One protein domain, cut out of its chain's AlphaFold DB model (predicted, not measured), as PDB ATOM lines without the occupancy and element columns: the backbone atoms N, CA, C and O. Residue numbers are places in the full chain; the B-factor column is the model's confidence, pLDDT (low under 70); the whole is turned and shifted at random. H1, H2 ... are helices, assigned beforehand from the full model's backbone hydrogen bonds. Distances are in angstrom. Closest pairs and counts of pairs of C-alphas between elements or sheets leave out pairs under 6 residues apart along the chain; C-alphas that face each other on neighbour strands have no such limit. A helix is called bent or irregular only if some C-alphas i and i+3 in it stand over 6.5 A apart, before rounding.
ATOM      1  N   VAL A 184      28.776  -4.692  10.718       68.25
ATOM      2  CA  VAL A 184      27.807  -4.230   9.708       68.25
ATOM      3  C   VAL A 184      28.332  -4.379   8.293       68.25
ATOM      4  O   VAL A 184      27.601  -4.739   7.369       68.25
ATOM      5  N   LEU A 185      29.596  -4.013   8.105       65.00
ATOM      6  CA  LEU A 185      30.215  -4.008   6.798       65.00
ATOM      7  C   LEU A 185      30.579  -5.425   6.377       65.00
ATOM      8  O   LEU A 185      30.805  -6.286   7.225       65.00
ATOM      9  N   PRO A 186      30.672  -5.673   5.062       54.69
ATOM     10  CA  PRO A 186      31.229  -6.924   4.585       54.69
ATOM     11  C   PRO A 186      32.593  -7.151   5.239       54.69
ATOM     12  O   PRO A 186      33.504  -6.329   5.096       54.69
ATOM     13  N   SER A 187      32.715  -8.247   5.993       54.31
ATOM     14  CA  SER A 187      34.009  -8.743   6.443       54.31
ATOM     15  C   SER A 187      34.875  -8.927   5.198       54.31
ATOM     16  O   SER A 187      34.380  -9.410   4.182       54.31
ATOM     17  N   GLY A 188      36.121  -8.451   5.262       47.72
ATOM     18  CA  GLY A 188      37.036  -8.336   4.127       47.72
ATOM     19  C   GLY A 188      36.902  -9.458   3.097       47.72
ATOM     20  O   GLY A 188      36.938 -10.641   3.416       47.72
ATOM     21  N   SER A 189      36.729  -9.023   1.859       50.28
ATOM     22  CA  SER A 189      36.508  -9.775   0.636       50.28
ATOM     23  C   SER A 189      37.454 -10.971   0.472       50.28
ATOM     24  O   SER A 189      38.585 -10.825   0.010       50.28
ATOM     25  N   GLY A 190      36.964 -12.173   0.764       45.91
ATOM     26  CA  GLY A 190      37.417 -13.356   0.036       45.91
ATOM     27  C   GLY A 190      36.878 -13.314  -1.406       45.91
ATOM     28  O   GLY A 190      35.821 -12.713  -1.633       45.91
ATOM     29  N   PRO A 191      37.549 -13.943  -2.390       46.25
ATOM     30  CA  PRO A 191      37.037 -14.094  -3.759       46.25
ATOM     31  C   PRO A 191      35.611 -14.672  -3.829       46.25
ATOM     32  O   PRO A 191      34.884 -14.363  -4.771       46.25
ATOM     33  N   ASP A 192      35.206 -15.412  -2.793       50.28
ATOM     34  CA  ASP A 192      33.959 -16.177  -2.706       50.28
ATOM     35  C   ASP A 192      32.755 -15.389  -2.145       50.28
ATOM     36  O   ASP A 192      31.642 -15.906  -2.114       50.28
ATOM     37  N   ALA A 193      32.936 -14.133  -1.710       57.12
ATOM     38  CA  ALA A 193      31.846 -13.309  -1.160       57.12
ATOM     39  C   ALA A 193      31.046 -12.530  -2.228       57.12
ATOM     40  O   ALA A 193      30.043 -11.889  -1.909       57.12
ATOM     41  N   ARG A 194      31.485 -12.555  -3.495       69.06
ATOM     42  CA  ARG A 194      30.759 -11.928  -4.609       69.06
ATOM     43  C   ARG A 194      29.654 -12.854  -5.096       69.06
ATOM     44  O   ARG A 194      29.916 -13.973  -5.520       69.06
ATOM     45  N   SER A 195      28.420 -12.363  -5.074       85.12
ATOM     46  CA  SER A 195      27.285 -13.077  -5.649       85.12
ATOM     47  C   SER A 195      27.008 -12.551  -7.052       85.12
ATOM     48  O   SER A 195      26.460 -11.465  -7.218       85.12
ATOM     49  N   GLU A 196      27.333 -13.347  -8.070       89.94
ATOM     50  CA  GLU A 196      27.025 -13.002  -9.462       89.94
ATOM     51  C   GLU A 196      25.515 -12.772  -9.666       89.94
ATOM     52  O   GLU A 196      25.103 -11.857 -10.375       89.94
ATOM     53  N   ALA A 197      24.674 -13.552  -8.979       93.50
ATOM     54  CA  ALA A 197      23.224 -13.384  -9.012       93.50
ATOM     55  C   ALA A 197      22.770 -12.025  -8.450       93.50
ATOM     56  O   ALA A 197      21.830 -11.436  -8.989       93.50
ATOM     57  N   PHE A 198      23.433 -11.523  -7.402       94.00
ATOM     58  CA  PHE A 198      23.209 -10.175  -6.874       94.00
ATOM     59  C   PHE A 198      23.668  -9.112  -7.873       94.00
ATOM     60  O   PHE A 198      22.879  -8.235  -8.218       94.00
ATOM     61  N   ASP A 199      24.900  -9.216  -8.380       92.56
ATOM     62  CA  ASP A 199      25.485  -8.225  -9.290       92.56
ATOM     63  C   ASP A 199      24.646  -8.082 -10.568       92.56
ATOM     64  O   ASP A 199      24.279  -6.975 -10.974       92.56
ATOM     65  N   GLN A 200      24.258  -9.208 -11.172       94.81
ATOM     66  CA  GLN A 200      23.396  -9.211 -12.350       94.81
ATOM     67  C   GLN A 200      22.008  -8.622 -12.054       94.81
ATOM     68  O   GLN A 200      21.454  -7.903 -12.887       94.81
ATOM     69  N   ALA A 201      21.420  -8.928 -10.894       96.62
ATOM     70  CA  ALA A 201      20.116  -8.398 -10.503       96.62
ATOM     71  C   ALA A 201      20.165  -6.886 -10.251       96.62
ATOM     72  O   ALA A 201      19.304  -6.163 -10.749       96.62
ATOM     73  N   LEU A 202      21.198  -6.406  -9.556       95.38
ATOM     74  CA  LEU A 202      21.439  -4.987  -9.311       95.38
ATOM     75  C   LEU A 202      21.543  -4.215 -10.630       95.38
ATOM     76  O   LEU A 202      20.812  -3.247 -10.832       95.38
ATOM     77  N   VAL A 203      22.389  -4.669 -11.561       94.88
ATOM     78  CA  VAL A 203      22.551  -4.015 -12.871       94.88
ATOM     79  C   VAL A 203      21.240  -4.018 -13.659       94.88
ATOM     80  O   VAL A 203      20.834  -2.975 -14.174       94.88
ATOM     81  N   ARG A 204      20.538  -5.158 -13.727       94.75
ATOM     82  CA  ARG A 204      19.245  -5.251 -14.430       94.75
ATOM     83  C   ARG A 204      18.203  -4.304 -13.836       94.75
ATOM     84  O   ARG A 204      17.536  -3.599 -14.591       94.75
ATOM     85  N   ALA A 205      18.084  -4.255 -12.511       93.88
ATOM     86  CA  ALA A 205      17.122  -3.389 -11.843       93.88
ATOM     87  C   ALA A 205      17.463  -1.903 -11.992       93.88
ATOM     88  O   ALA A 205      16.551  -1.113 -12.205       93.88
ATOM     89  N   LEU A 206      18.742  -1.513 -11.960       93.06
ATOM     90  CA  LEU A 206      19.148  -0.126 -12.226       93.06
ATOM     91  C   LEU A 206      18.749   0.316 -13.640       93.06
ATOM     92  O   LEU A 206      18.192   1.399 -13.815       93.06
ATOM     93  N   MET A 207      18.974  -0.542 -14.639       92.88
ATOM     94  CA  MET A 207      18.587  -0.263 -16.026       92.88
ATOM     95  C   MET A 207      17.066  -0.143 -16.192       92.88
ATOM     96  O   MET A 207      16.596   0.745 -16.898       92.88
ATOM     97  N   GLN A 208      16.291  -1.011 -15.537       90.12
ATOM     98  CA  GLN A 208      14.826  -0.959 -15.581       90.12
ATOM     99  C   GLN A 208      14.279   0.264 -14.841       90.12
ATOM    100  O   GLN A 208      13.436   0.980 -15.377       90.12
ATOM    101  N   ALA A 209      14.778   0.541 -13.638       87.69
ATOM    102  CA  ALA A 209      14.291   1.634 -12.809       87.69
ATOM    103  C   ALA A 209      14.553   3.012 -13.437       87.69
ATOM    104  O   ALA A 209      13.740   3.913 -13.264       87.69
ATOM    105  N   GLY A 210      15.610   3.158 -14.248       82.62
ATOM    106  CA  GLY A 210      15.863   4.374 -15.030       82.62
ATOM    107  C   GLY A 210      14.792   4.704 -16.083       82.62
ATOM    108  O   GLY A 210      14.806   5.801 -16.633       82.62
ATOM    109  N   THR A 211      13.866   3.782 -16.365       88.75
ATOM    110  CA  THR A 211      12.744   3.987 -17.303       88.75
ATOM    111  C   THR A 211      11.404   4.253 -16.613       88.75
ATOM    112  O   THR A 211      10.414   4.530 -17.288       88.75
ATOM    113  N   LEU A 212      11.359   4.159 -15.283       89.94
ATOM    114  CA  LEU A 212      10.135   4.247 -14.493       89.94
ATOM    115  C   LEU A 212       9.903   5.664 -13.962       89.94
ATOM    116  O   LEU A 212      10.846   6.404 -13.677       89.94
ATOM    117  N   GLY A 213       8.630   6.031 -13.785       93.44
ATOM    118  CA  GLY A 213       8.269   7.248 -13.069       93.44
ATOM    119  C   GLY A 213       8.473   7.106 -11.551       93.44
ATOM    120  O   GLY A 213       8.512   5.984 -11.038       93.44
ATOM    121  N   PRO A 214       8.531   8.221 -10.796       91.50
ATOM    122  CA  PRO A 214       8.717   8.202  -9.337       91.50
ATOM    123  C   PRO A 214       7.719   7.301  -8.596       91.50
ATOM    124  O   PRO A 214       8.093   6.513  -7.726       91.50
ATOM    125  N   ARG A 215       6.443   7.356  -8.999       94.31
ATOM    126  CA  ARG A 215       5.375   6.526  -8.432       94.31
ATOM    127  C   ARG A 215       5.609   5.035  -8.674       94.31
ATOM    128  O   ARG A 215       5.448   4.242  -7.753       94.31
ATOM    129  N   ASP A 216       6.013   4.656  -9.881       95.62
ATOM    130  CA  ASP A 216       6.216   3.251 -10.243       95.62
ATOM    131  C   ASP A 216       7.403   2.644  -9.487       95.62
ATOM    132  O   ASP A 216       7.357   1.483  -9.077       95.62
ATOM    133  N   VAL A 217       8.453   3.441  -9.263       95.00
ATOM    134  CA  VAL A 217       9.616   3.072  -8.446       95.00
ATOM    135  C   VAL A 217       9.216   2.865  -6.982       95.00
ATOM    136  O   VAL A 217       9.586   1.850  -6.387       95.00
ATOM    137  N   ALA A 218       8.425   3.778  -6.413       94.88
ATOM    138  CA  ALA A 218       7.896   3.647  -5.056       94.88
ATOM    139  C   ALA A 218       7.010   2.396  -4.908       94.88
ATOM    140  O   ALA A 218       7.217   1.594  -3.997       94.88
ATOM    141  N   GLU A 219       6.085   2.163  -5.845       97.00
ATOM    142  CA  GLU A 219       5.233   0.967  -5.866       97.00
ATOM    143  C   GLU A 219       6.043  -0.326  -6.062       97.00
ATOM    144  O   GLU A 219       5.705  -1.373  -5.507       97.00
ATOM    145  N   ALA A 220       7.124  -0.293  -6.848       96.25
ATOM    146  CA  ALA A 220       8.016  -1.437  -7.010       96.25
ATOM    147  C   ALA A 220       8.730  -1.797  -5.700       96.25
ATOM    148  O   ALA A 220       8.794  -2.982  -5.363       96.25
ATOM    149  N   MET A 221       9.212  -0.798  -4.954       96.88
ATOM    150  CA  MET A 221       9.787  -1.011  -3.624       96.88
ATOM    151  C   MET A 221       8.737  -1.575  -2.663       96.88
ATOM    152  O   MET A 221       8.967  -2.620  -2.061       96.88
ATOM    153  N   ASP A 222       7.566  -0.944  -2.575       97.50
ATOM    154  CA  ASP A 222       6.475  -1.357  -1.685       97.50
ATOM    155  C   ASP A 222       6.070  -2.829  -1.893       97.50
ATOM    156  O   ASP A 222       5.988  -3.613  -0.940       97.50
ATOM    157  N   ARG A 223       5.923  -3.248  -3.158       96.88
ATOM    158  CA  ARG A 223       5.634  -4.644  -3.524       96.88
ATOM    159  C   ARG A 223       6.735  -5.610  -3.090       96.88
ATOM    160  O   ARG A 223       6.433  -6.741  -2.705       96.88
ATOM    161  N   LEU A 224       8.001  -5.205  -3.187       95.94
ATOM    162  CA  LEU A 224       9.133  -6.050  -2.812       95.94
ATOM    163  C   LEU A 224       9.224  -6.211  -1.293       95.94
ATOM    164  O   LEU A 224       9.355  -7.336  -0.814       95.94
ATOM    165  N   LEU A 225       9.082  -5.112  -0.548       96.19
ATOM    166  CA  LEU A 225       9.107  -5.126   0.914       96.19
ATOM    167  C   LEU A 225       7.965  -5.981   1.481       96.19
ATOM    168  O   LEU A 225       8.204  -6.864   2.301       96.19
ATOM    169  N   THR A 226       6.751  -5.812   0.952       96.12
ATOM    170  CA  THR A 226       5.567  -6.595   1.352       96.12
ATOM    171  C   THR A 226       5.757  -8.096   1.106       96.12
ATOM    172  O   THR A 226       5.335  -8.931   1.905       96.12
ATOM    173  N   ARG A 227       6.434  -8.478   0.017       94.94
ATOM    174  CA  ARG A 227       6.750  -9.888  -0.255       94.94
ATOM    175  C   ARG A 227       7.718 -10.471   0.777       94.94
ATOM    176  O   ARG A 227       7.560 -11.614   1.191       94.94
ATOM    177  N   ILE A 228       8.718  -9.698   1.190       94.50
ATOM    178  CA  ILE A 228       9.699 -10.136   2.192       94.50
ATOM    179  C   ILE A 228       9.020 -10.315   3.553       94.50
ATOM    180  O   ILE A 228       9.208 -11.340   4.201       94.50
ATOM    181  N   GLU A 229       8.161  -9.377   3.952       91.88
ATOM    182  CA  GLU A 229       7.397  -9.475   5.203       91.88
ATOM    183  C   GLU A 229       6.457 -10.684   5.223       91.88
ATOM    184  O   GLU A 229       6.402 -11.411   6.210       91.88
ATOM    185  N   THR A 230       5.742 -10.925   4.123       91.31
ATOM    186  CA  THR A 230       4.771 -12.031   4.027       91.31
ATOM    187  C   THR A 230       5.425 -13.405   3.965       91.31
ATOM    188  O   THR A 230       4.861 -14.369   4.476       91.31
ATOM    189  N   THR A 231       6.600 -13.519   3.343       87.81
ATOM    190  CA  THR A 231       7.337 -14.790   3.280       87.81
ATOM    191  C   THR A 231       8.064 -15.102   4.584       87.81
ATOM    192  O   THR A 231       8.190 -16.272   4.936       87.81
ATOM    193  N   GLY A 232       8.546 -14.083   5.304       76.88
ATOM    194  CA  GLY A 232       9.275 -14.246   6.567       76.88
ATOM    195  C   GLY A 232      10.639 -14.940   6.428       76.88
ATOM    196  O   GLY A 232      11.291 -15.216   7.434       76.88
ATOM    197  N   THR A 233      11.074 -15.225   5.200       81.31
ATOM    198  CA  THR A 233      12.355 -15.860   4.880       81.31
ATOM    199  C   THR A 233      13.389 -14.818   4.490       81.31
ATOM    200  O   THR A 233      13.052 -13.804   3.876       81.31
ATOM    201  N   ASP A 234      14.661 -15.093   4.778       84.69
ATOM    202  CA  ASP A 234      15.740 -14.214   4.339       84.69
ATOM    203  C   ASP A 234      15.782 -14.145   2.794       84.69
ATOM    204  O   ASP A 234      15.752 -15.186   2.129       84.69
ATOM    205  N   PRO A 235      15.817 -12.935   2.204       92.25
ATOM    206  CA  PRO A 235      15.765 -12.758   0.759       92.25
ATOM    207  C   PRO A 235      17.026 -13.286   0.069       92.25
ATOM    208  O   PRO A 235      18.146 -13.120   0.554       92.25
ATOM    209  N   ASP A 236      16.832 -13.875  -1.110       93.00
ATOM    210  CA  ASP A 236      17.926 -14.365  -1.945       93.00
ATOM    211  C   ASP A 236      18.789 -13.215  -2.520       93.00
ATOM    212  O   ASP A 236      18.379 -12.045  -2.528       93.00
ATOM    213  N   PRO A 237      20.000 -13.511  -3.032       94.00
ATOM    214  CA  PRO A 237      20.878 -12.479  -3.577       94.00
ATOM    215  C   PRO A 237      20.261 -11.668  -4.728       94.00
ATOM    216  O   PRO A 237      20.546 -10.481  -4.863       94.00
ATOM    217  N   THR A 238      19.381 -12.263  -5.539       95.75
ATOM    218  CA  THR A 238      18.682 -11.552  -6.622       95.75
ATOM    219  C   THR A 238      17.717 -10.498  -6.073       95.75
ATOM    220  O   THR A 238      17.718  -9.353  -6.525       95.75
ATOM    221  N   THR A 239      16.940 -10.854  -5.054       96.38
ATOM    222  CA  THR A 239      16.018  -9.961  -4.347       96.38
ATOM    223  C   THR A 239      16.773  -8.828  -3.659       96.38
ATOM    224  O   THR A 239      16.375  -7.667  -3.767       96.38
ATOM    225  N   LEU A 240      17.901  -9.141  -3.014       95.69
ATOM    226  CA  LEU A 240      18.786  -8.139  -2.421       95.69
ATOM    227  C   LEU A 240      19.339  -7.168  -3.480       95.69
ATOM    228  O   LEU A 240      19.356  -5.963  -3.238       95.69
ATOM    229  N   GLY A 241      19.721  -7.649  -4.668       96.19
ATOM    230  CA  GLY A 241      20.180  -6.792  -5.770       96.19
ATOM    231  C   GLY A 241      19.109  -5.797  -6.233       96.19
ATOM    232  O   GLY A 241      19.399  -4.615  -6.430       96.19
ATOM    233  N   HIS A 242      17.850  -6.239  -6.324       97.00
ATOM    234  CA  HIS A 242      16.720  -5.360  -6.642       97.00
ATOM    235  C   HIS A 242      16.445  -4.324  -5.541       97.00
ATOM    236  O   HIS A 242      16.222  -3.154  -5.853       97.00
ATOM    237  N   LEU A 243      16.498  -4.725  -4.263       96.88
ATOM    238  CA  LEU A 243      16.343  -3.804  -3.131       96.88
ATOM    239  C   LEU A 243      17.390  -2.690  -3.168       96.88
ATOM    240  O   LEU A 243      17.051  -1.522  -2.999       96.88
ATOM    241  N   VAL A 244      18.653  -3.045  -3.409       96.38
ATOM    242  CA  VAL A 244      19.765  -2.086  -3.465       96.38
ATOM    243  C   VAL A 244      19.587  -1.106  -4.622       96.38
ATOM    244  O   VAL A 244      19.762   0.097  -4.425       96.38
ATOM    245  N   ALA A 245      19.190  -1.596  -5.801       96.62
ATOM    246  CA  ALA A 245      18.916  -0.750  -6.960       96.62
ATOM    247  C   ALA A 245      17.824   0.289  -6.658       96.62
ATOM    248  O   ALA A 245      18.035   1.487  -6.846       96.62
ATOM    249  N   LEU A 246      16.677  -0.167  -6.141       96.88
ATOM    250  CA  LEU A 246      15.535   0.695  -5.836       96.88
ATOM    251  C   LEU A 246      15.846   1.666  -4.694       96.88
ATOM    252  O   LEU A 246      15.528   2.844  -4.796       96.88
ATOM    253  N   ALA A 247      16.537   1.220  -3.640       96.06
ATOM    254  CA  ALA A 247      16.945   2.083  -2.531       96.06
ATOM    255  C   ALA A 247      17.917   3.196  -2.969       96.06
ATOM    256  O   ALA A 247      18.086   4.193  -2.262       96.06
ATOM    257  N   GLY A 248      18.565   3.066  -4.131       93.06
ATOM    258  CA  GLY A 248      19.341   4.134  -4.759       93.06
ATOM    259  C   GLY A 248      18.501   5.358  -5.150       93.06
ATOM    260  O   GLY A 248      19.023   6.474  -5.144       93.06
ATOM    261  N   LEU A 249      17.205   5.169  -5.400       93.06
ATOM    262  CA  LEU A 249      16.258   6.194  -5.832       93.06
ATOM    263  C   LEU A 249      15.493   6.755  -4.627       93.06
ATOM    264  O   LEU A 249      15.072   5.997  -3.756       93.06
ATOM    265  N   SER A 250      15.329   8.079  -4.558       92.25
ATOM    266  CA  SER A 250      14.734   8.765  -3.398       92.25
ATOM    267  C   SER A 250      13.329   8.271  -3.077       92.25
ATOM    268  O   SER A 250      13.084   7.873  -1.945       92.25
ATOM    269  N   ASP A 251      12.445   8.197  -4.071       93.88
ATOM    270  CA  ASP A 251      11.033   7.863  -3.855       93.88
ATOM    271  C   ASP A 251      10.844   6.439  -3.311       93.88
ATOM    272  O   ASP A 251      10.036   6.197  -2.419       93.88
ATOM    273  N   ALA A 252      11.647   5.483  -3.787       95.62
ATOM    274  CA  ALA A 252      11.670   4.130  -3.235       95.62
ATOM    275  C   ALA A 252      12.361   4.065  -1.866       95.62
ATOM    276  O   ALA A 252      11.934   3.313  -0.991       95.62
ATOM    277  N   ARG A 253      13.432   4.837  -1.650       95.62
ATOM    278  CA  ARG A 253      14.114   4.885  -0.351       95.62
ATOM    279  C   ARG A 253      13.203   5.424   0.745       95.62
ATOM    280  O   ARG A 253      13.271   4.916   1.863       95.62
ATOM    281  N   ASP A 254      12.358   6.400   0.441       93.44
ATOM    282  CA  ASP A 254      11.410   6.957   1.404       93.44
ATOM    283  C   ASP A 254      10.380   5.899   1.817       93.44
ATOM    284  O   ASP A 254      10.164   5.700   3.011       93.44
ATOM    285  N   VAL A 255       9.856   5.113   0.865       95.81
ATOM    286  CA  VAL A 255       9.006   3.943   1.167       95.81
ATOM    287  C   VAL A 255       9.731   2.945   2.073       95.81
ATOM    288  O   VAL A 255       9.181   2.520   3.087       95.81
ATOM    289  N   ALA A 256      10.979   2.591   1.747       96.44
ATOM    290  CA  ALA A 256      11.770   1.673   2.566       96.44
ATOM    291  C   ALA A 256      12.051   2.214   3.973       96.44
ATOM    292  O   ALA A 256      12.066   1.444   4.926       96.44
ATOM    293  N   THR A 257      12.259   3.523   4.105       93.94
ATOM    294  CA  THR A 257      12.505   4.188   5.389       93.94
ATOM    295  C   THR A 257      11.241   4.185   6.243       93.94
ATOM    296  O   THR A 257      11.295   3.798   7.404       93.94
ATOM    297  N   LEU A 258      10.098   4.557   5.658       91.81
ATOM    298  CA  LEU A 258       8.803   4.600   6.343       91.81
ATOM    299  C   LEU A 258       8.278   3.209   6.725       91.81
ATOM    300  O   LEU A 258       7.481   3.106   7.649       91.81
ATOM    301  N   ARG A 259       8.724   2.144   6.046       93.56
ATOM    302  CA  ARG A 259       8.360   0.757   6.382       93.56
ATOM    303  C   ARG A 259       9.032   0.238   7.660       93.56
ATOM    304  O   ARG A 259       8.615  -0.780   8.215       93.56
ATOM    305  N   ILE A 260      10.102   0.892   8.103       91.62
ATOM    306  CA  ILE A 260      10.851   0.485   9.287       91.62
ATOM    307  C   ILE A 260      10.131   1.023  10.526       91.62
ATOM    308  O   ILE A 260      10.295   2.175  10.917       91.62
ATOM    309  N   GLU A 261       9.368   0.143  11.158       86.31
ATOM    310  CA  GLU A 261       8.693   0.366  12.435       86.31
ATOM    311  C   GLU A 261       9.380  -0.465  13.522       86.31
ATOM    312  O   GLU A 261      10.139  -1.387  13.217       86.31
ATOM    313  N   ARG A 262       9.138  -0.165  14.801       78.00
ATOM    314  CA  ARG A 262       9.819  -0.829  15.928       78.00
ATOM    315  C   ARG A 262       9.685  -2.354  15.867       78.00
ATOM    316  O   ARG A 262      10.658  -3.075  16.082       78.00
ATOM    317  N   GLU A 263       8.496  -2.824  15.516       82.25
ATOM    318  CA  GLU A 263       8.108  -4.228  15.421       82.25
ATOM    319  C   GLU A 263       8.809  -4.937  14.251       82.25
ATOM    320  O   GLU A 263       9.211  -6.096  14.365       82.25
ATOM    321  N   SER A 264       9.007  -4.236  13.128       86.38
ATOM    322  CA  SER A 264       9.632  -4.780  11.913       86.38
ATOM    323  C   SER A 264      11.143  -4.533  11.850       86.38
ATOM    324  O   SER A 264      11.857  -5.152  11.055       86.38
ATOM    325  N   ALA A 265      11.682  -3.677  12.717       85.62
ATOM    326  CA  ALA A 265      13.057  -3.213  12.630       85.62
ATOM    327  C   ALA A 265      14.093  -4.337  12.817       85.62
ATOM    328  O   ALA A 265      15.192  -4.272  12.260       85.62
ATOM    329  N   ALA A 266      13.749  -5.419  13.527       84.00
ATOM    330  CA  ALA A 266      14.606  -6.599  13.618       84.00
ATOM    331  C   ALA A 266      14.761  -7.334  12.276       84.00
ATOM    332  O   ALA A 266      15.867  -7.770  11.947       84.00
ATOM    333  N   LEU A 267      13.677  -7.457  11.505       89.56
ATOM    334  CA  LEU A 267      13.693  -8.011  10.151       89.56
ATOM    335  C   LEU A 267      14.498  -7.102   9.222       89.56
ATOM    336  O   LEU A 267      15.457  -7.554   8.594       89.56
ATOM    337  N   TRP A 268      14.159  -5.811   9.188       92.06
ATOM    338  CA  TRP A 268      14.794  -4.859   8.280       92.06
ATOM    339  C   TRP A 268      16.280  -4.667   8.567       92.06
ATOM    340  O   TRP A 268      17.077  -4.611   7.633       92.06
ATOM    341  N   SER A 269      16.689  -4.715   9.836       87.31
ATOM    342  CA  SER A 269      18.103  -4.727  10.214       87.31
ATOM    343  C   SER A 269      18.852  -5.904   9.577       87.31
ATOM    344  O   SER A 269      19.922  -5.696   9.004       87.31
ATOM    345  N   ARG A 270      18.291  -7.124   9.585       88.56
ATOM    346  CA  ARG A 270      18.926  -8.289   8.940       88.56
ATOM    347  C   ARG A 270      18.977  -8.147   7.420       88.56
ATOM    348  O   ARG A 270      20.046  -8.336   6.839       88.56
ATOM    349  N   VAL A 271      17.856  -7.778   6.798       92.75
ATOM    350  CA  VAL A 271      17.724  -7.650   5.337       92.75
ATOM    351  C   VAL A 271      18.662  -6.576   4.790       92.75
ATOM    352  O   VAL A 271      19.459  -6.851   3.891       92.75
ATOM    353  N   TRP A 272      18.636  -5.370   5.360       92.62
ATOM    354  CA  TRP A 272      19.498  -4.277   4.912       92.62
ATOM    355  C   TRP A 272      20.969  -4.537   5.220       92.62
ATOM    356  O   TRP A 272      21.823  -4.143   4.428       92.62
ATOM    357  N   SER A 273      21.289  -5.263   6.298       87.44
ATOM    358  CA  SER A 273      22.670  -5.683   6.560       87.44
ATOM    359  C   SER A 273      23.149  -6.709   5.531       87.44
ATOM    360  O   SER A 273      24.280  -6.621   5.062       87.44
ATOM    361  N   ALA A 274      22.299  -7.657   5.123       89.00
ATOM    362  CA  ALA A 274      22.622  -8.595   4.048       89.00
ATOM    363  C   ALA A 274      22.833  -7.867   2.709       89.00
ATOM    364  O   ALA A 274      23.840  -8.096   2.038       89.00
ATOM    365  N   ALA A 275      21.951  -6.920   2.371       91.38
ATOM    366  CA  ALA A 275      22.097  -6.054   1.202       91.38
ATOM    367  C   ALA A 275      23.402  -5.240   1.248       91.38
ATOM    368  O   ALA A 275      24.143  -5.190   0.266       91.38
ATOM    369  N   ALA A 276      23.717  -4.627   2.393       87.81
ATOM    370  CA  ALA A 276      24.921  -3.825   2.584       87.81
ATOM    371  C   ALA A 276      26.206  -4.655   2.461       87.81
ATOM    372  O   ALA A 276      27.184  -4.164   1.900       87.81
ATOM    373  N   ARG A 277      26.204  -5.911   2.932       85.25
ATOM    374  CA  ARG A 277      27.343  -6.834   2.796       85.25
ATOM    375  C   ARG A 277      27.622  -7.241   1.350       85.25
ATOM    376  O   ARG A 277      28.782  -7.403   0.995       85.25
ATOM    377  N   LEU A 278      26.594  -7.377   0.516       87.38
ATOM    378  CA  LEU A 278      26.772  -7.681  -0.911       87.38
ATOM    379  C   LEU A 278      27.062  -6.432  -1.759       87.38
ATOM    380  O   LEU A 278      27.557  -6.540  -2.877       87.38
ATOM    381  N   SER A 279      26.791  -5.238  -1.230       86.69
ATOM    382  CA  SER A 279      26.963  -3.976  -1.951       86.69
ATOM    383  C   SER A 279      28.375  -3.405  -1.814       86.69
ATOM    384  O   SER A 279      28.993  -3.439  -0.749       86.69
ATOM    385  N   THR A 280      28.869  -2.764  -2.873       82.12
ATOM    386  CA  THR A 280      30.153  -2.043  -2.859       82.12
ATOM    387  C   THR A 280      30.012  -0.625  -3.419       82.12
ATOM    388  O   THR A 280      29.000  -0.272  -4.027       82.12
ATOM    389  N   GLY A 281      31.013   0.227  -3.170       82.12
ATOM    390  CA  GLY A 281      31.030   1.606  -3.669       82.12
ATOM    391  C   GLY A 281      29.784   2.409  -3.275       82.12
ATOM    392  O   GLY A 281      29.365   2.387  -2.116       82.12
ATOM    393  N   LEU A 282      29.201   3.112  -4.250       83.38
ATOM    394  CA  LEU A 282      27.998   3.935  -4.069       83.38
ATOM    395  C   LEU A 282      26.733   3.110  -3.807       83.38
ATOM    396  O   LEU A 282      25.849   3.575  -3.089       83.38
ATOM    397  N   ALA A 283      26.658   1.877  -4.318       86.44
ATOM    398  CA  ALA A 283      25.498   1.011  -4.114       86.44
ATOM    399  C   ALA A 283      25.299   0.656  -2.630       86.44
ATOM    400  O   ALA A 283      24.175   0.448  -2.188       86.44
ATOM    401  N   ALA A 284      26.368   0.666  -1.825       86.31
ATOM    402  CA  ALA A 284      26.284   0.399  -0.390       86.31
ATOM    403  C   ALA A 284      25.685   1.559   0.429       86.31
ATOM    404  O   ALA A 284      25.286   1.346   1.571       86.31
ATOM    405  N   VAL A 285      25.609   2.781  -0.113       86.50
ATOM    406  CA  VAL A 285      25.230   3.976   0.666       86.50
ATOM    407  C   VAL A 285      23.795   3.896   1.186       86.50
ATOM    408  O   VAL A 285      23.562   4.158   2.366       86.50
ATOM    409  N   ALA A 286      22.833   3.546   0.329       91.56
ATOM    410  CA  ALA A 286      21.430   3.476   0.734       91.56
ATOM    411  C   ALA A 286      21.144   2.308   1.700       91.56
ATOM    412  O   ALA A 286      20.570   2.575   2.758       91.56
ATOM    413  N   PRO A 287      21.607   1.066   1.441       91.88
ATOM    414  CA  PRO A 287      21.480  -0.034   2.395       91.88
ATOM    415  C   PRO A 287      22.083   0.286   3.764       91.88
ATOM    416  O   PRO A 287      21.440   0.037   4.775       91.88
ATOM    417  N   LEU A 288      23.274   0.897   3.824       87.06
ATOM    418  CA  LEU A 288      23.894   1.273   5.102       87.06
ATOM    419  C   LEU A 288      23.084   2.328   5.862       87.06
ATOM    420  O   LEU A 288      22.979   2.250   7.085       87.06
ATOM    421  N   GLY A 289      22.490   3.289   5.151       88.62
ATOM    422  CA  GLY A 289      21.556   4.239   5.756       88.62
ATOM    423  C   GLY A 289      20.345   3.535   6.372       88.62
ATOM    424  O   GLY A 289      19.993   3.810   7.514       88.62
ATOM    425  N   LEU A 290      19.763   2.575   5.650       93.31
ATOM    426  CA  LEU A 290      18.595   1.809   6.097       93.31
ATOM    427  C   LEU A 290      18.923   0.820   7.228       93.31
ATOM    428  O   LEU A 290      18.073   0.587   8.087       93.31
ATOM    429  N   VAL A 291      20.158   0.306   7.307       89.38
ATOM    430  CA  VAL A 291      20.648  -0.399   8.507       89.38
ATOM    431  C   VAL A 291      20.641   0.531   9.717       89.38
ATOM    432  O   VAL A 291      20.158   0.133  10.774       89.38
ATOM    433  N   GLY A 292      21.126   1.767   9.558       83.00
ATOM    434  CA  GLY A 292      21.078   2.783  10.609       83.00
ATOM    435  C   GLY A 292      19.646   3.043  11.078       83.00
ATOM    436  O   GLY A 292      19.350   2.874  12.256       83.00
ATOM    437  N   VAL A 293      18.728   3.344  10.153       86.25
ATOM    438  CA  VAL A 293      17.305   3.566  10.478       86.25
ATOM    439  C   VAL A 293      16.696   2.356  11.193       86.25
ATOM    440  O   VAL A 293      16.020   2.520  12.204       86.25
ATOM    441  N   SER A 294      16.991   1.137  10.726       87.94
ATOM    442  CA  SER A 294      16.529  -0.098  11.374       87.94
ATOM    443  C   SER A 294      17.051  -0.220  12.799       87.94
ATOM    444  O   SER A 294      16.302  -0.535  13.715       87.94
ATOM    445  N   ALA A 295      18.329   0.048  13.026       77.75
ATOM    446  CA  ALA A 295      18.893  -0.041  14.361       77.75
ATOM    447  C   ALA A 295      18.327   1.021  15.308       77.75
ATOM    448  O   ALA A 295      17.996   0.696  16.448       77.75
ATOM    449  N   TRP A 296      18.136   2.247  14.822       74.38
ATOM    450  CA  TRP A 296      17.463   3.297  15.579       74.38
ATOM    451  C   TRP A 296      16.033   2.896  15.964       74.38
ATOM    452  O   TRP A 296      15.685   2.944  17.141       74.38
ATOM    453  N   ALA A 297      15.236   2.400  15.011       79.12
ATOM    454  CA  ALA A 297      13.855   1.982  15.260       79.12
ATOM    455  C   ALA A 297      13.740   0.820  16.266       79.12
ATOM    456  O   ALA A 297      12.777   0.755  17.027       79.12
ATOM    457  N   ARG A 298      14.745  -0.068  16.337       71.06
ATOM    458  CA  ARG A 298      14.829  -1.134  17.359       71.06
ATOM    459  C   ARG A 298      15.092  -0.617  18.779       71.06
ATOM    460  O   ARG A 298      15.029  -1.409  19.712       71.06
ATOM    461  N   GLY A 299      15.452   0.656  18.959       58.59
ATOM    462  CA  GLY A 299      16.030   1.160  20.212       58.59
ATOM    463  C   GLY A 299      17.504   0.776  20.402       58.59
ATOM    464  O   GLY A 299      18.063   0.967  21.474       58.59
ATOM    465  N   THR A 300      18.148   0.246  19.358       52.56
ATOM    466  CA  THR A 300      19.589  -0.023  19.306       52.56
ATOM    467  C   THR A 300      20.277   1.124  18.570       52.56
ATOM    468  O   THR A 300      20.726   0.967  17.437       52.56
ATOM    469  N   GLU A 301      20.328   2.307  19.184       46.66
ATOM    470  CA  GLU A 301      20.818   3.551  18.553       46.66
ATOM    471  C   GLU A 301      22.280   3.481  18.041       46.66
ATOM    472  O   GLU A 301      22.724   4.311  17.247       46.66
ATOM    473  N   HIS A 302      22.999   2.415  18.389       48.91
ATOM    474  CA  HIS A 302      24.401   2.192  18.085       48.91
ATOM    475  C   HIS A 302      24.792   1.999  16.615       48.91
ATOM    476  O   HIS A 302      25.813   2.541  16.187       48.91
ATOM    477  N   TRP A 303      24.013   1.290  15.786       38.09
ATOM    478  CA  TRP A 303      24.450   1.003  14.402       38.09
ATOM    479  C   TRP A 303      24.393   2.226  13.466       38.09
ATOM    480  O   TRP A 303      25.025   2.224  12.402       38.09
ATOM    481  N   CYS A 304      23.693   3.298  13.853       41.62
ATOM    482  CA  CYS A 304      23.625   4.550  13.090       41.62
ATOM    483  C   CYS A 304      25.008   5.180  12.867       41.62
ATOM    484  O   CYS A 304      25.288   5.721  11.793       41.62
ATOM    485  N   ALA A 305      25.906   5.069  13.851       40.00
ATOM    486  CA  ALA A 305      27.204   5.738  13.834       40.00
ATOM    487  C   ALA A 305      28.174   5.183  12.769       40.00
ATOM    488  O   ALA A 305      29.062   5.903  12.304       40.00
ATOM    489  N   SER A 306      28.032   3.924  12.341       40.31
ATOM    490  CA  SER A 306      28.925   3.298  11.347       40.31
ATOM    491  C   SER A 306      28.663   3.711   9.890       40.31
ATOM    492  O   SER A 306      29.563   3.595   9.054       40.31
ATOM    493  N   ALA A 307      27.475   4.232   9.565       36.41
ATOM    494  CA  ALA A 307      27.069   4.520   8.183       36.41
ATOM    495  C   ALA A 307      27.612   5.854   7.617       36.41
ATOM    496  O   ALA A 307      27.651   6.046   6.400       36.41
TER     497      ALA A 307
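Overview. This is residues 184 to 307 of the 376 residues of the protein "DUF4192 family protein" of Raineyella sp. CBA3103 (UniProt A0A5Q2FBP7). Seven helices make a compact cluster round the short helix H3: H1 packs along one side of it, H2 packs on it elsewhere, and the helical hairpin of H5 and H6 crosses it nearly at right angles. H4 runs beside H2 and reaches H6, while short H7 folds back along H6 far from H3. The printed part has 124 residues, with H1 to H7 in that order along the chain and no named strand; its class is all helix. The radius of gyration of the C-alphas is 13.5 A, and they span 38 by 37 by 26 A along the three main axes.

Along the chain. Residues 184 to 195 hold no named element. H1, residues 196 to 209, is 19.7 A long and begins at C-alpha 196, (27.025, -13.002, -9.462). H2, residues 214 to 231, is the longest at 26.3 A. H3 is residues 237 to 247, with C-alpha 237 at (20.878, -12.479, -3.577), and H4 is residues 250 to 258. H5, residues 265 to 278, measures 19.8 A, and H6, residues 281 to 297, measures 25.6 A. H6 is irregular, but only just: C-alphas 283 and 286 are 6.8 A apart. H7, residues 301 to 306, ends at C-alpha 306, (28.925, 3.298, 11.347).

Arrangement. H3 is the hub, touching five helices. H1 touches it the same way at a shallow tilt of 33 degrees, only just short of steep; their closest C-alphas, of Leu 202 and Gly 241, are 4.2 A apart. H2 and H3 form a helical hairpin, closest at the C-alphas of Met 221 and Leu 246, 6.4 A. H3 and H4 touch only at the corner, at Ala 247 and Arg 253, whose C-alphas are 4.5 A apart. H5 touches H3 with residues 271 to 275 alone, about perpendicular at 79 degrees; the C-alphas of Leu 240 and Ala 275 are closest, at 5.3 A. H6 touches H3 about perpendicular at 86 degrees, closest at the C-alphas of Ala 247 and Ala 286, 5.7 A. H2 touches H4, with the C-alphas of Ala 218 and Ala 252 closest at 4.2 A. H4 touches H6, closest at the C-alphas of Thr 257 and Leu 290, 6.6 A. H5 and H6 form a hairpin, opposite ways at a shallow tilt of 16 degrees; the C-alphas of Ala 265 and Ser 294 are closest, at 4.8 A. H6 and H7 form another, closest at the C-alphas of Gly 292 and Cys 304, 4.0 A. Among the pairs apart are H1 and H6, and H3 and H7. Every O i to N i+4 pair is within hydrogen-bond range in H1 to H5, against 10 of 13 in H6 and 0 of 2 in H7, where 2 of 3 O i to N i+3 pairs are.

Size, cuts and confidence. The two C-alphas farthest apart, of Gly 190 and Arg 215, are 38.6 A apart. The printed part has no cut and no long link. The mean pLDDT of the printed part is 84.2; residues 184 to 194 and 299 to 307 are under 70.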